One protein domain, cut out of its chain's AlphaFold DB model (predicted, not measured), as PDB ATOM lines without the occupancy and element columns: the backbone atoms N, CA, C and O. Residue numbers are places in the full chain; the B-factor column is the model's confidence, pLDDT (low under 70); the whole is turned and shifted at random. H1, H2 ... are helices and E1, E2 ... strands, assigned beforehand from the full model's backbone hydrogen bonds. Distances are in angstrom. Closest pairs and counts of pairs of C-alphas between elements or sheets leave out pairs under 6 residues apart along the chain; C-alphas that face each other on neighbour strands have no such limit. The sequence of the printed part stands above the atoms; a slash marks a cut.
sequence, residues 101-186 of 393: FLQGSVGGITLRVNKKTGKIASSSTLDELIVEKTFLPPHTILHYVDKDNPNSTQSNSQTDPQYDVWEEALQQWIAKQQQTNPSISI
ATOM      1  N   PHE A 101      45.867  23.843 -13.017       64.81
ATOM      2  CA  PHE A 101      45.906  23.773 -11.553       64.81
ATOM      3  C   PHE A 101      46.177  22.355 -11.033       64.81
ATOM      4  O   PHE A 101      46.794  22.194  -9.981       64.81
ATOM      5  N   LEU A 102      45.796  21.318 -11.787       71.06
ATOM      6  CA  LEU A 102      46.073  19.915 -11.448       71.06
ATOM      7  C   LEU A 102      47.485  19.462 -11.836       71.06
ATOM      8  O   LEU A 102      47.951  18.426 -11.367       71.06
ATOM      9  N   GLN A 103      48.181  20.243 -12.665       65.00
ATOM     10  CA  GLN A 103      49.581  19.993 -13.016       65.00
ATOM     11  C   GLN A 103      50.550  20.399 -11.890       65.00
ATOM     12  O   GLN A 103      51.712  20.000 -11.921       65.00
ATOM     13  N   GLY A 104      50.057  21.135 -10.884       55.97
ATOM     14  CA  GLY A 104      50.798  21.557  -9.700       55.97
ATOM     15  C   GLY A 104      51.845  22.635  -9.992       55.97
ATOM     16  O   GLY A 104      52.914  22.353 -10.526       55.97
ATOM     17  N   SER A 105      51.598  23.869  -9.550       54.22
ATOM     18  CA  SER A 105      52.671  24.828  -9.266       54.22
ATOM     19  C   SER A 105      52.990  24.743  -7.772       54.22
ATOM     20  O   SER A 105      52.112  24.844  -6.916       54.22
ATOM     21  N   VAL A 106      54.242  24.457  -7.427       52.25
ATOM     22  CA  VAL A 106      54.650  24.262  -6.031       52.25
ATOM     23  C   VAL A 106      54.504  25.583  -5.267       52.25
ATOM     24  O   VAL A 106      55.309  26.486  -5.447       52.25
ATOM     25  N   GLY A 107      53.502  25.688  -4.388       54.31
ATOM     26  CA  GLY A 107      53.487  26.674  -3.298       54.31
ATOM     27  C   GLY A 107      53.299  28.143  -3.696       54.31
ATOM     28  O   GLY A 107      53.742  29.020  -2.958       54.31
ATOM     29  N   GLY A 108      52.633  28.415  -4.820       61.91
ATOM     30  CA  GLY A 108      52.388  29.772  -5.314       61.91
ATOM     31  C   GLY A 108      53.393  30.231  -6.370       61.91
ATOM     32  O   GLY A 108      54.309  29.511  -6.758       61.91
ATOM     33  N   ILE A 109      53.200  31.446  -6.874       61.38
ATOM     34  CA  ILE A 109      54.055  32.062  -7.890       61.38
ATOM     35  C   ILE A 109      54.956  33.074  -7.181       61.38
ATOM     36  O   ILE A 109      54.473  34.053  -6.617       61.38
ATOM     37  N   THR A 110      56.269  32.845  -7.191       67.88
ATOM     38  CA  THR A 110      57.240  33.823  -6.679       67.88
ATOM     39  C   THR A 110      57.681  34.740  -7.807       67.88
ATOM     40  O   THR A 110      58.176  34.274  -8.830       67.88
ATOM     41  N   LEU A 111      57.492  36.046  -7.621       73.56
ATOM     42  CA  LEU A 111      57.853  37.074  -8.589       73.56
ATOM     43  C   LEU A 111      58.809  38.078  -7.953       73.56
ATOM     44  O   LEU A 111      58.656  38.464  -6.793       73.56
ATOM     45  N   ARG A 112      59.768  38.551  -8.747       80.62
ATOM     46  CA  ARG A 112      60.506  39.779  -8.448       80.62
ATOM     47  C   ARG A 112      59.570  40.939  -8.763       80.62
ATOM     48  O   ARG A 112      59.104  41.042  -9.893       80.62
ATOM     49  N   VAL A 113      59.266  41.784  -7.786       82.75
ATOM     50  CA  VAL A 113      58.356  42.926  -7.949       82.75
ATOM     51  C   VAL A 113      59.019  44.214  -7.490       82.75
ATOM     52  O   VAL A 113      59.887  44.208  -6.613       82.75
ATOM     53  N   ASN A 114      58.608  45.336  -8.068       83.62
ATOM     54  CA  ASN A 114      59.026  46.644  -7.584       83.62
ATOM     55  C   ASN A 114      58.291  46.955  -6.268       83.62
ATOM     56  O   ASN A 114      57.064  47.050  -6.236       83.62
ATOM     57  N   LYS A 115      59.033  47.157  -5.175       81.00
ATOM     58  CA  LYS A 115      58.480  47.399  -3.830       81.00
ATOM     59  C   LYS A 115      57.633  48.671  -3.707       81.00
ATOM     60  O   LYS A 115      56.892  48.804  -2.740       81.00
ATOM     61  N   LYS A 116      57.761  49.617  -4.647       77.94
ATOM     62  CA  LYS A 116      56.970  50.857  -4.693       77.94
ATOM     63  C   LYS A 116      55.705  50.714  -5.535       77.94
ATOM     64  O   LYS A 116      54.671  51.238  -5.138       77.94
ATOM     65  N   THR A 117      55.788  50.056  -6.693       78.00
ATOM     66  CA  THR A 117      54.669  49.989  -7.655       78.00
ATOM     67  C   THR A 117      53.860  48.697  -7.552       78.00
ATOM     68  O   THR A 117      52.722  48.659  -8.008       78.00
ATOM     69  N   GLY A 118      54.420  47.639  -6.960       76.06
ATOM     70  CA  GLY A 118      53.790  46.322  -6.845       76.06
ATOM     71  C   GLY A 118      53.736  45.516  -8.150       76.06
ATOM     72  O   GLY A 118      53.227  44.399  -8.128       76.06
ATOM     73  N   LYS A 119      54.261  46.051  -9.263       82.12
ATOM     74  CA  LYS A 119      54.303  45.407 -10.590       82.12
ATOM     75  C   LYS A 119      55.500  44.459 -10.734       82.12
ATOM     76  O   LYS A 119      56.466  44.575  -9.973       82.12
ATOM     77  N   ILE A 120      55.460  43.544 -11.711       76.94
ATOM     78  CA  ILE A 120      56.567  42.608 -11.990       76.94
ATOM     79  C   ILE A 120      57.819  43.411 -12.359       76.94
ATOM     80  O   ILE A 120      57.789  44.201 -13.298       76.94
ATOM     81  N   ALA A 121      58.918  43.210 -11.635       72.31
ATOM     82  CA  ALA A 121      60.183  43.876 -11.908       72.31
ATOM     83  C   ALA A 121      60.668  43.530 -13.322       72.31
ATOM     84  O   ALA A 121      60.671  42.367 -13.730       72.31
ATOM     85  N   SER A 122      61.082  44.551 -14.065       70.19
ATOM     86  CA  SER A 122      61.635  44.425 -15.412       70.19
ATOM     87  C   SER A 122      63.150  44.643 -15.387       70.19
ATOM     88  O   SER A 122      63.727  44.974 -14.351       70.19
ATOM     89  N   SER A 123      63.811  44.501 -16.539       62.06
ATOM     90  CA  SER A 123      65.231  44.858 -16.701       62.06
ATOM     91  C   SER A 123      65.527  46.333 -16.393       62.06
ATOM     92  O   SER A 123      66.676  46.681 -16.136       62.06
ATOM     93  N   SER A 124      64.503  47.195 -16.394       57.25
ATOM     94  CA  SER A 124      64.605  48.616 -16.050       57.25
ATOM     95  C   SER A 124      64.320  48.939 -14.577       57.25
ATOM     96  O   SER A 124      64.512  50.082 -14.163       57.25
ATOM     97  N   THR A 125      63.871  47.978 -13.763       62.78
ATOM     98  CA  THR A 125      63.650  48.209 -12.329       62.78
ATOM     99  C   THR A 125      65.000  48.257 -11.600       62.78
ATOM    100  O   THR A 125      65.778  47.313 -11.678       62.78
ATOM    101  N   LEU A 126      65.284  49.345 -10.869       62.81
ATOM    102  CA  LEU A 126      66.506  49.471 -10.059       62.81
ATOM    103  C   LEU A 126      66.590  48.342  -9.022       62.81
ATOM    104  O   LEU A 126      65.625  48.130  -8.290       62.81
ATOM    105  N   ASP A 127      67.750  47.691  -8.895       72.81
ATOM    106  CA  ASP A 127      67.948  46.542  -7.993       72.81
ATOM    107  C   ASP A 127      67.521  46.828  -6.545       72.81
ATOM    108  O   ASP A 127      66.903  45.986  -5.897       72.81
ATOM    109  N   GLU A 128      67.755  48.046  -6.046       74.38
ATOM    110  CA  GLU A 128      67.346  48.473  -4.697       74.38
ATOM    111  C   GLU A 128      65.820  48.515  -4.484       74.38
ATOM    112  O   GLU A 128      65.339  48.549  -3.345       74.38
ATOM    113  N   LEU A 129      65.044  48.556  -5.568       76.12
ATOM    114  CA  LEU A 129      63.584  48.551  -5.562       76.12
ATOM    115  C   LEU A 129      63.009  47.149  -5.770       76.12
ATOM    116  O   LEU A 129      61.801  46.987  -5.601       76.12
ATOM    117  N   ILE A 130      63.831  46.153  -6.099       79.06
ATOM    118  CA  ILE A 130      63.373  44.792  -6.356       79.06
ATOM    119  C   ILE A 130      63.260  44.023  -5.042       79.06
ATOM    120  O   ILE A 130      64.202  43.947  -4.257       79.06
ATOM    121  N   VAL A 131      62.098  43.413  -4.825       85.00
ATOM    122  CA  VAL A 131      61.867  42.455  -3.741       85.00
ATOM    123  C   VAL A 131      61.259  41.180  -4.312       85.00
ATOM    124  O   VAL A 131      60.442  41.233  -5.232       85.00
ATOM    125  N   GLU A 132      61.662  40.027  -3.787       80.50
ATOM    126  CA  GLU A 132      60.984  38.766  -4.087       80.50
ATOM    127  C   GLU A 132      59.709  38.667  -3.257       80.50
ATOM    128  O   GLU A 132      59.712  38.911  -2.049       80.50
ATOM    129  N   LYS A 133      58.604  38.338  -3.924       75.38
ATOM    130  CA  LYS A 133      57.295  38.216  -3.298       75.38
ATOM    131  C   LYS A 133      56.589  36.974  -3.820       75.38
ATOM    132  O   LYS A 133      56.460  36.784  -5.028       75.38
ATOM    133  N   THR A 134      56.134  36.131  -2.900       73.62
ATOM    134  CA  THR A 134      55.367  34.923  -3.215       73.62
ATOM    135  C   THR A 134      53.876  35.237  -3.165       73.62
ATOM    136  O   THR A 134      53.381  35.775  -2.170       73.62
ATOM    137  N   PHE A 135      53.184  34.909  -4.254       71.50
ATOM    138  CA  PHE A 135      51.742  35.042  -4.429       71.50
ATOM    139  C   PHE A 135      51.103  33.660  -4.355       71.50
ATOM    140  O   PHE A 135      51.419  32.779  -5.157       71.50
ATOM    141  N   LEU A 136      50.218  33.465  -3.385       69.38
ATOM    142  CA  LEU A 136      49.439  32.238  -3.251       69.38
ATOM    143  C   LEU A 136      48.060  32.434  -3.891       69.38
ATOM    144  O   LEU A 136      47.458  33.484  -3.652       69.38
ATOM    145  N   PRO A 137      47.544  31.455  -4.663       65.75
ATOM    146  CA  PRO A 137      46.164  31.501  -5.133       65.75
ATOM    147  C   PRO A 137      45.233  31.622  -3.914       65.75
ATOM    148  O   PRO A 137      45.313  30.782  -3.014       65.75
ATOM    149  N   PRO A 138      44.394  32.670  -3.829       70.69
ATOM    150  CA  PRO A 138      43.670  33.006  -2.604       70.69
ATOM    151  C   PRO A 138      42.415  32.154  -2.386       70.69
ATOM    152  O   PRO A 138      41.577  32.526  -1.571       70.69
ATOM    153  N   HIS A 139      42.289  31.031  -3.093       79.75
ATOM    154  CA  HIS A 139      41.075  30.233  -3.129       79.75
ATOM    155  C   HIS A 139      41.349  28.743  -2.958       79.75
ATOM    156  O   HIS A 139      42.441  28.235  -3.229       79.75
ATOM    157  N   THR A 140      40.328  28.025  -2.508       83.25
ATOM    158  CA  THR A 140      40.359  26.566  -2.386       83.25
ATOM    159  C   THR A 140      40.485  25.884  -3.749       83.25
ATOM    160  O   THR A 140      40.170  26.455  -4.789       83.25
ATOM    161  N   ILE A 141      40.897  24.611  -3.772       79.06
ATOM    162  CA  ILE A 141      41.024  23.847  -5.027       79.06
ATOM    163  C   ILE A 141      39.706  23.770  -5.820       79.06
ATOM    164  O   ILE A 141      39.726  23.767  -7.049       79.06
ATOM    165  N   LEU A 142      38.563  23.788  -5.126       82.88
ATOM    166  CA  LEU A 142      37.224  23.787  -5.723       82.88
ATOM    167  C   LEU A 142      36.909  25.088  -6.480       82.88
ATOM    168  O   LEU A 142      36.017  25.115  -7.321       82.88
ATOM    169  N   HIS A 143      37.675  26.159  -6.251       81.81
ATOM    170  CA  HIS A 143      37.614  27.376  -7.061       81.81
ATOM    171  C   HIS A 143      38.104  27.157  -8.493       81.81
ATOM    172  O   HIS A 143      37.663  27.839  -9.417       81.81
ATOM    173  N   TYR A 144      39.015  26.204  -8.681       74.62
ATOM    174  CA  TYR A 144      39.755  26.006  -9.926       74.62
ATOM    175  C   TYR A 144      39.395  24.705 -10.647       74.62
ATOM    176  O   TYR A 144      39.769  24.513 -11.805       74.62
ATOM    177  N   VAL A 145      38.699  23.797  -9.961       77.69
ATOM    178  CA  VAL A 145      38.440  22.437 -10.427       77.69
ATOM    179  C   VAL A 145      36.977  22.092 -10.196       77.69
ATOM    180  O   VAL A 145      36.450  22.300  -9.107       77.69
ATOM    181  N   ASP A 146      36.336  21.528 -11.215       81.44
ATOM    182  CA  ASP A 146      35.073  20.814 -11.054       81.44
ATOM    183  C   ASP A 146      35.362  19.395 -10.546       81.44
ATOM    184  O   ASP A 146      36.045  18.618 -11.216       81.44
ATOM    185  N   LYS A 147      34.851  19.039  -9.361       79.19
ATOM    186  CA  LYS A 147      35.074  17.713  -8.760       79.19
ATOM    187  C   LYS A 147      34.557  16.556  -9.621       79.19
ATOM    188  O   LYS A 147      35.119  15.464  -9.560       79.19
ATOM    189  N   ASP A 148      33.500  16.788 -10.399       83.38
ATOM    190  CA  ASP A 148      32.861  15.771 -11.235       83.38
ATOM    191  C   ASP A 148      33.501  15.729 -12.634       83.38
ATOM    192  O   ASP A 148      33.335  14.755 -13.370       83.38
ATOM    193  N   ASN A 149      34.290  16.754 -12.988       82.56
ATOM    194  CA  ASN A 149      35.086  16.815 -14.210       82.56
ATOM    195  C   ASN A 149      36.421  17.566 -13.998       82.56
ATOM    196  O   ASN A 149      36.579  18.711 -14.440       82.56
ATOM    197  N   PRO A 150      37.426  16.924 -13.377       75.00
ATOM    198  CA  PRO A 150      38.658  17.593 -12.959       75.00
ATOM    199  C   PRO A 150      39.505  18.148 -14.119       75.00
ATOM    200  O   PRO A 150      40.259  19.102 -13.940       75.00
ATOM    201  N   ASN A 151      39.355  17.608 -15.333       73.62
ATOM    202  CA  ASN A 151      40.047  18.097 -16.534       73.62
ATOM    203  C   ASN A 151      39.375  19.316 -17.193       73.62
ATOM    204  O   ASN A 151      39.908  19.846 -18.172       73.62
ATOM    205  N   SER A 152      38.223  19.764 -16.685       72.25
ATOM    206  CA  SER A 152      37.573  21.001 -17.122       72.25
ATOM    207  C   SER A 152      38.463  22.218 -16.848       72.25
ATOM    208  O   SER A 152      39.146  22.285 -15.828       72.25
ATOM    209  N   THR A 153      38.431  23.209 -17.743       65.12
ATOM    210  CA  THR A 153      39.033  24.538 -17.522       65.12
ATOM    211  C   THR A 153      38.086  25.503 -16.803       65.12
ATOM    212  O   THR A 153      38.471  26.630 -16.502       65.12
ATOM    213  N   GLN A 154      36.849  25.074 -16.544       63.97
ATOM    214  CA  GLN A 154      35.838  25.811 -15.792       63.97
ATOM    215  C   GLN A 154      35.611  25.136 -14.440       63.97
ATOM    216  O   GLN A 154      35.545  23.906 -14.379       63.97
ATOM    217  N   SER A 155      35.450  25.932 -13.383       67.88
ATOM    218  CA  SER A 155      35.000  25.437 -12.080       67.88
ATOM    219  C   SER A 155      33.487  25.572 -11.930       67.88
ATOM    220  O   SER A 155      32.861  26.469 -12.497       67.88
ATOM    221  N   ASN A 156      32.899  24.685 -11.131       68.88
ATOM    222  CA  ASN A 156      31.502  24.733 -10.696       68.88
ATOM    223  C   ASN A 156      31.377  25.202  -9.234       68.88
ATOM    224  O   ASN A 156      30.388  24.892  -8.569       68.88
ATOM    225  N   SER A 157      32.372  25.957  -8.755       65.88
ATOM    226  CA  SER A 157      32.519  26.450  -7.373       65.88
ATOM    227  C   SER A 157      31.221  26.978  -6.753       65.88
ATOM    228  O   SER A 157      30.916  26.667  -5.610       65.88
ATOM    229  N   GLN A 158      30.395  27.686  -7.525       65.44
ATOM    230  CA  GLN A 158      29.116  28.254  -7.070       65.44
ATOM    231  C   GLN A 158      28.013  27.222  -6.765       65.44
ATOM    232  O   GLN A 158      26.956  27.588  -6.259       65.44
ATOM    233  N   THR A 159      28.217  25.952  -7.111       74.50
ATOM    234  CA  THR A 159      27.217  24.883  -6.957       74.50
ATOM    235  C   THR A 159      27.656  23.760  -6.020       74.50
ATOM    236  O   THR A 159      26.834  22.906  -5.687       74.50
ATOM    237  N   ASP A 160      28.916  23.755  -5.568       80.81
ATOM    238  CA  ASP A 160      29.409  22.743  -4.634       80.81
ATOM    239  C   ASP A 160      29.145  23.171  -3.177       80.81
ATOM    240  O   ASP A 160      29.652  24.208  -2.742       80.81
ATOM    241  N   PRO A 161      28.401  22.382  -2.379       86.31
ATOM    242  CA  PRO A 161      28.057  22.750  -1.006       86.31
ATOM    243  C   PRO A 161      29.262  22.834  -0.054       86.31
ATOM    244  O   PRO A 161      29.132  23.384   1.037       86.31
ATOM    245  N   GLN A 162      30.422  22.277  -0.417       86.25
ATOM    246  CA  GLN A 162      31.648  22.369   0.382       86.25
ATOM    247  C   GLN A 162      32.476  23.611   0.051       86.25
ATOM    248  O   GLN A 162      33.326  23.979   0.863       86.25
ATOM    249  N   TYR A 163      32.241  24.248  -1.103       87.00
ATOM    250  CA  TYR A 163      33.040  25.382  -1.564       87.00
ATOM    251  C   TYR A 163      33.046  26.511  -0.532       87.00
ATOM    252  O   TYR A 163      34.112  26.859  -0.036       87.00
ATOM    253  N   ASP A 164      31.872  27.003  -0.130       86.00
ATOM    254  CA  ASP A 164      31.770  28.129   0.805       86.00
ATOM    255  C   ASP A 164      32.404  27.811   2.166       86.00
ATOM    256  O   ASP A 164      33.117  28.637   2.731       86.00
ATOM    257  N   VAL A 165      32.208  26.588   2.671       87.62
ATOM    258  CA  VAL A 165      32.752  26.152   3.969       87.62
ATOM    259  C   VAL A 165      34.280  26.124   3.942       87.62
ATOM    260  O   VAL A 165      34.939  26.549   4.894       87.62
ATOM    261  N   TRP A 166      34.862  25.599   2.865       87.44
ATOM    262  CA  TRP A 166      36.314  25.502   2.733       87.44
ATOM    263  C   TRP A 166      36.929  26.866   2.420       87.44
ATOM    264  O   TRP A 166      38.002  27.182   2.934       87.44
ATOM    265  N   GLU A 167      36.248  27.670   1.604       88.56
ATOM    266  CA  GLU A 167      36.678  29.011   1.233       88.56
ATOM    267  C   GLU A 167      36.678  29.921   2.462       88.56
ATOM    268  O   GLU A 167      37.676  30.583   2.726       88.56
ATOM    269  N   GLU A 168      35.640  29.875   3.299       87.75
ATOM    270  CA  GLU A 168      35.592  30.637   4.546       87.75
ATOM    271  C   GLU A 168      36.733  30.250   5.502       87.75
ATOM    272  O   GLU A 168      37.426  31.125   6.030       87.75
ATOM    273  N   ALA A 169      36.986  28.951   5.693       86.31
ATOM    274  CA  ALA A 169      38.085  28.479   6.534       86.31
ATOM    275  C   ALA A 169      39.457  28.938   6.005       86.31
ATOM    276  O   ALA A 169      40.332  29.331   6.788       86.31
ATOM    277  N   LEU A 170      39.637  28.933   4.679       84.38
ATOM    278  CA  LEU A 170      40.830  29.461   4.030       84.38
ATOM    279  C   LEU A 170      40.956  30.971   4.270       84.38
ATOM    280  O   LEU A 170      42.004  31.408   4.738       84.38
ATOM    281  N   GLN A 171      39.901  31.757   4.045       84.06
ATOM    282  CA  GLN A 171      39.917  33.208   4.270       84.06
ATOM    283  C   GLN A 171      40.213  33.569   5.735       84.06
ATOM    284  O   GLN A 171      40.981  34.493   6.011       84.06
ATOM    285  N   GLN A 172      39.686  32.809   6.699       86.19
ATOM    286  CA  GLN A 172      40.011  32.988   8.118       86.19
ATOM    287  C   GLN A 172      41.487  32.683   8.417       86.19
ATOM    288  O   GLN A 172      42.140  33.420   9.166       86.19
ATOM    289  N   TRP A 173      42.044  31.624   7.821       84.38
ATOM    290  CA  TRP A 173      43.471  31.323   7.933       84.38
ATOM    291  C   TRP A 173      44.333  32.424   7.298       84.38
ATOM    292  O   TRP A 173      45.286  32.880   7.931       84.38
ATOM    293  N   ILE A 174      43.965  32.908   6.108       77.12
ATOM    294  CA  ILE A 174      44.607  34.020   5.387       77.12
ATOM    295  C   ILE A 174      44.659  35.269   6.273       77.12
ATOM    296  O   ILE A 174      45.736  35.826   6.494       77.12
ATOM    297  N   ALA A 175      43.520  35.663   6.850       79.06
ATOM    298  CA  ALA A 175      43.418  36.822   7.733       79.06
ATOM    299  C   ALA A 175      44.328  36.693   8.967       79.06
ATOM    300  O   ALA A 175      44.937  37.671   9.405       79.06
ATOM    301  N   LYS A 176      44.477  35.476   9.506       81.38
ATOM    302  CA  LYS A 176      45.391  35.195  10.620       81.38
ATOM    303  C   LYS A 176      46.861  35.278  10.200       81.38
ATOM    304  O   LYS A 176      47.662  35.846  10.938       81.38
ATOM    305  N   GLN A 177      47.224  34.753   9.029       72.56
ATOM    306  CA  GLN A 177      48.607  34.788   8.533       72.56
ATOM    307  C   GLN A 177      49.075  36.202   8.182       72.56
ATOM    308  O   GLN A 177      50.222  36.552   8.470       72.56
ATOM    309  N   GLN A 178      48.193  37.038   7.623       69.88
ATOM    310  CA  GLN A 178      48.494  38.440   7.303       69.88
ATOM    311  C   GLN A 178      48.897  39.259   8.540       69.88
ATOM    312  O   GLN A 178      49.675  40.202   8.425       69.88
ATOM    313  N   GLN A 179      48.427  38.878   9.731       71.12
ATOM    314  CA  GLN A 179      48.816  39.524  10.989       71.12
ATOM    315  C   GLN A 179      50.207  39.095  11.479       71.12
ATOM    316  O   GLN A 179      50.848  39.834  12.222       71.12
ATOM    317  N   THR A 180      50.686  37.913  11.078       69.44
ATOM    318  CA  THR A 180      51.923  37.309  11.597       69.44
ATOM    319  C   THR A 180      53.094  37.327  10.614       69.44
ATOM    320  O   THR A 180      54.231  37.150  11.046       69.44
ATOM    321  N   ASN A 181      52.859  37.534   9.311       64.62
ATOM    322  CA  ASN A 181      53.914  37.525   8.292       64.62
ATOM    323  C   ASN A 181      53.640  38.502   7.116       64.62
ATOM    324  O   ASN A 181      52.980  38.125   6.147       64.62
ATOM    325  N   PRO A 182      54.182  39.738   7.149       61.62
ATOM    326  CA  PRO A 182      53.912  40.774   6.141       61.62
ATOM    327  C   PRO A 182      54.449  40.490   4.728       61.62
ATOM    328  O   PRO A 182      54.076  41.189   3.787       61.62
ATOM    329  N   SER A 183      55.357  39.521   4.556       58.81
ATOM    330  CA  SER A 183      55.996  39.242   3.259       58.81
ATOM    331  C   SER A 183      55.204  38.305   2.341       58.81
ATOM    332  O   SER A 183      55.551  38.178   1.168       58.81
ATOM    333  N   ILE A 184      54.139  37.665   2.831       60.72
ATOM    334  CA  ILE A 184      53.295  36.782   2.013       60.72
ATOM    335  C   ILE A 184      52.175  37.611   1.371       60.72
ATOM    336  O   ILE A 184      51.390  38.244   2.077       60.72
ATOM    337  N   SER A 185      52.078  37.600   0.033       65.75
ATOM    338  CA  SER A 185      50.907  38.141  -0.670       65.75
ATOM    339  C   SER A 185      49.871  37.057  -0.854       65.75
ATOM    340  O   SER A 185      50.157  36.003  -1.420       65.75
ATOM    341  N   ILE A 186      48.647  37.365  -0.458       67.69
ATOM    342  CA  ILE A 186      47.494  36.498  -0.678       67.69
ATOM    343  C   ILE A 186      46.538  37.268  -1.583       67.69
ATOM    344  O   ILE A 186      45.489  37.758  -1.182       67.69
TER     345      ILE A 186
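Overview. This is residues 101 to 186 of the 393 residues of an uncharacterized protein of Candidatus Magasanikbacteria bacterium CG10_big_fil_rev_8_21_14_0_10_40_10 (UniProt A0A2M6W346). There is little regular structure here: an elongated, loose body with a two-stranded hairpin, E1 and E2, toward one end, a looping unnamed stretch, residues 136 to 162, toward the other, and one helix, H1, along one side. After H1 the last residues fold back, and residues 184 to 185 pair in parallel with residues 134 to 135 of E2. The printed part has 86 residues, 30 of them in named elements, in the order E1, E2, H1; the class is mixed, the sheet antiparallel, the radius of gyration of the C-alphas 16.2 A, and the spans 47 by 30 by 19 A.

Along the chain. E1 is residues 109 to 114, from C-alpha 109 at (54.055, 32.062, -7.890). E2 is residues 130 to 135. H1, residues 163 to 180, is 25.9 A long and ends at C-alpha 180 at (51.923, 37.309, 11.597).

Arrangement. E1 and E2 form an antiparallel hairpin at 148 degrees, with N 111 and O 133 within hydrogen-bond range at 2.9 A. E1 and H1 are apart. In H1, 12 of 14 O i to N i+4 pairs are within range.

Size, cuts and confidence. The C-alphas of Glu 128 and Asp 148, the two farthest apart, are 48.0 A apart. The printed part has no cut. Both links are long, 15 and 27 residues. Of the printed residues, 29 have pLDDT under 70, among them 103 to 110 and 180 to 186.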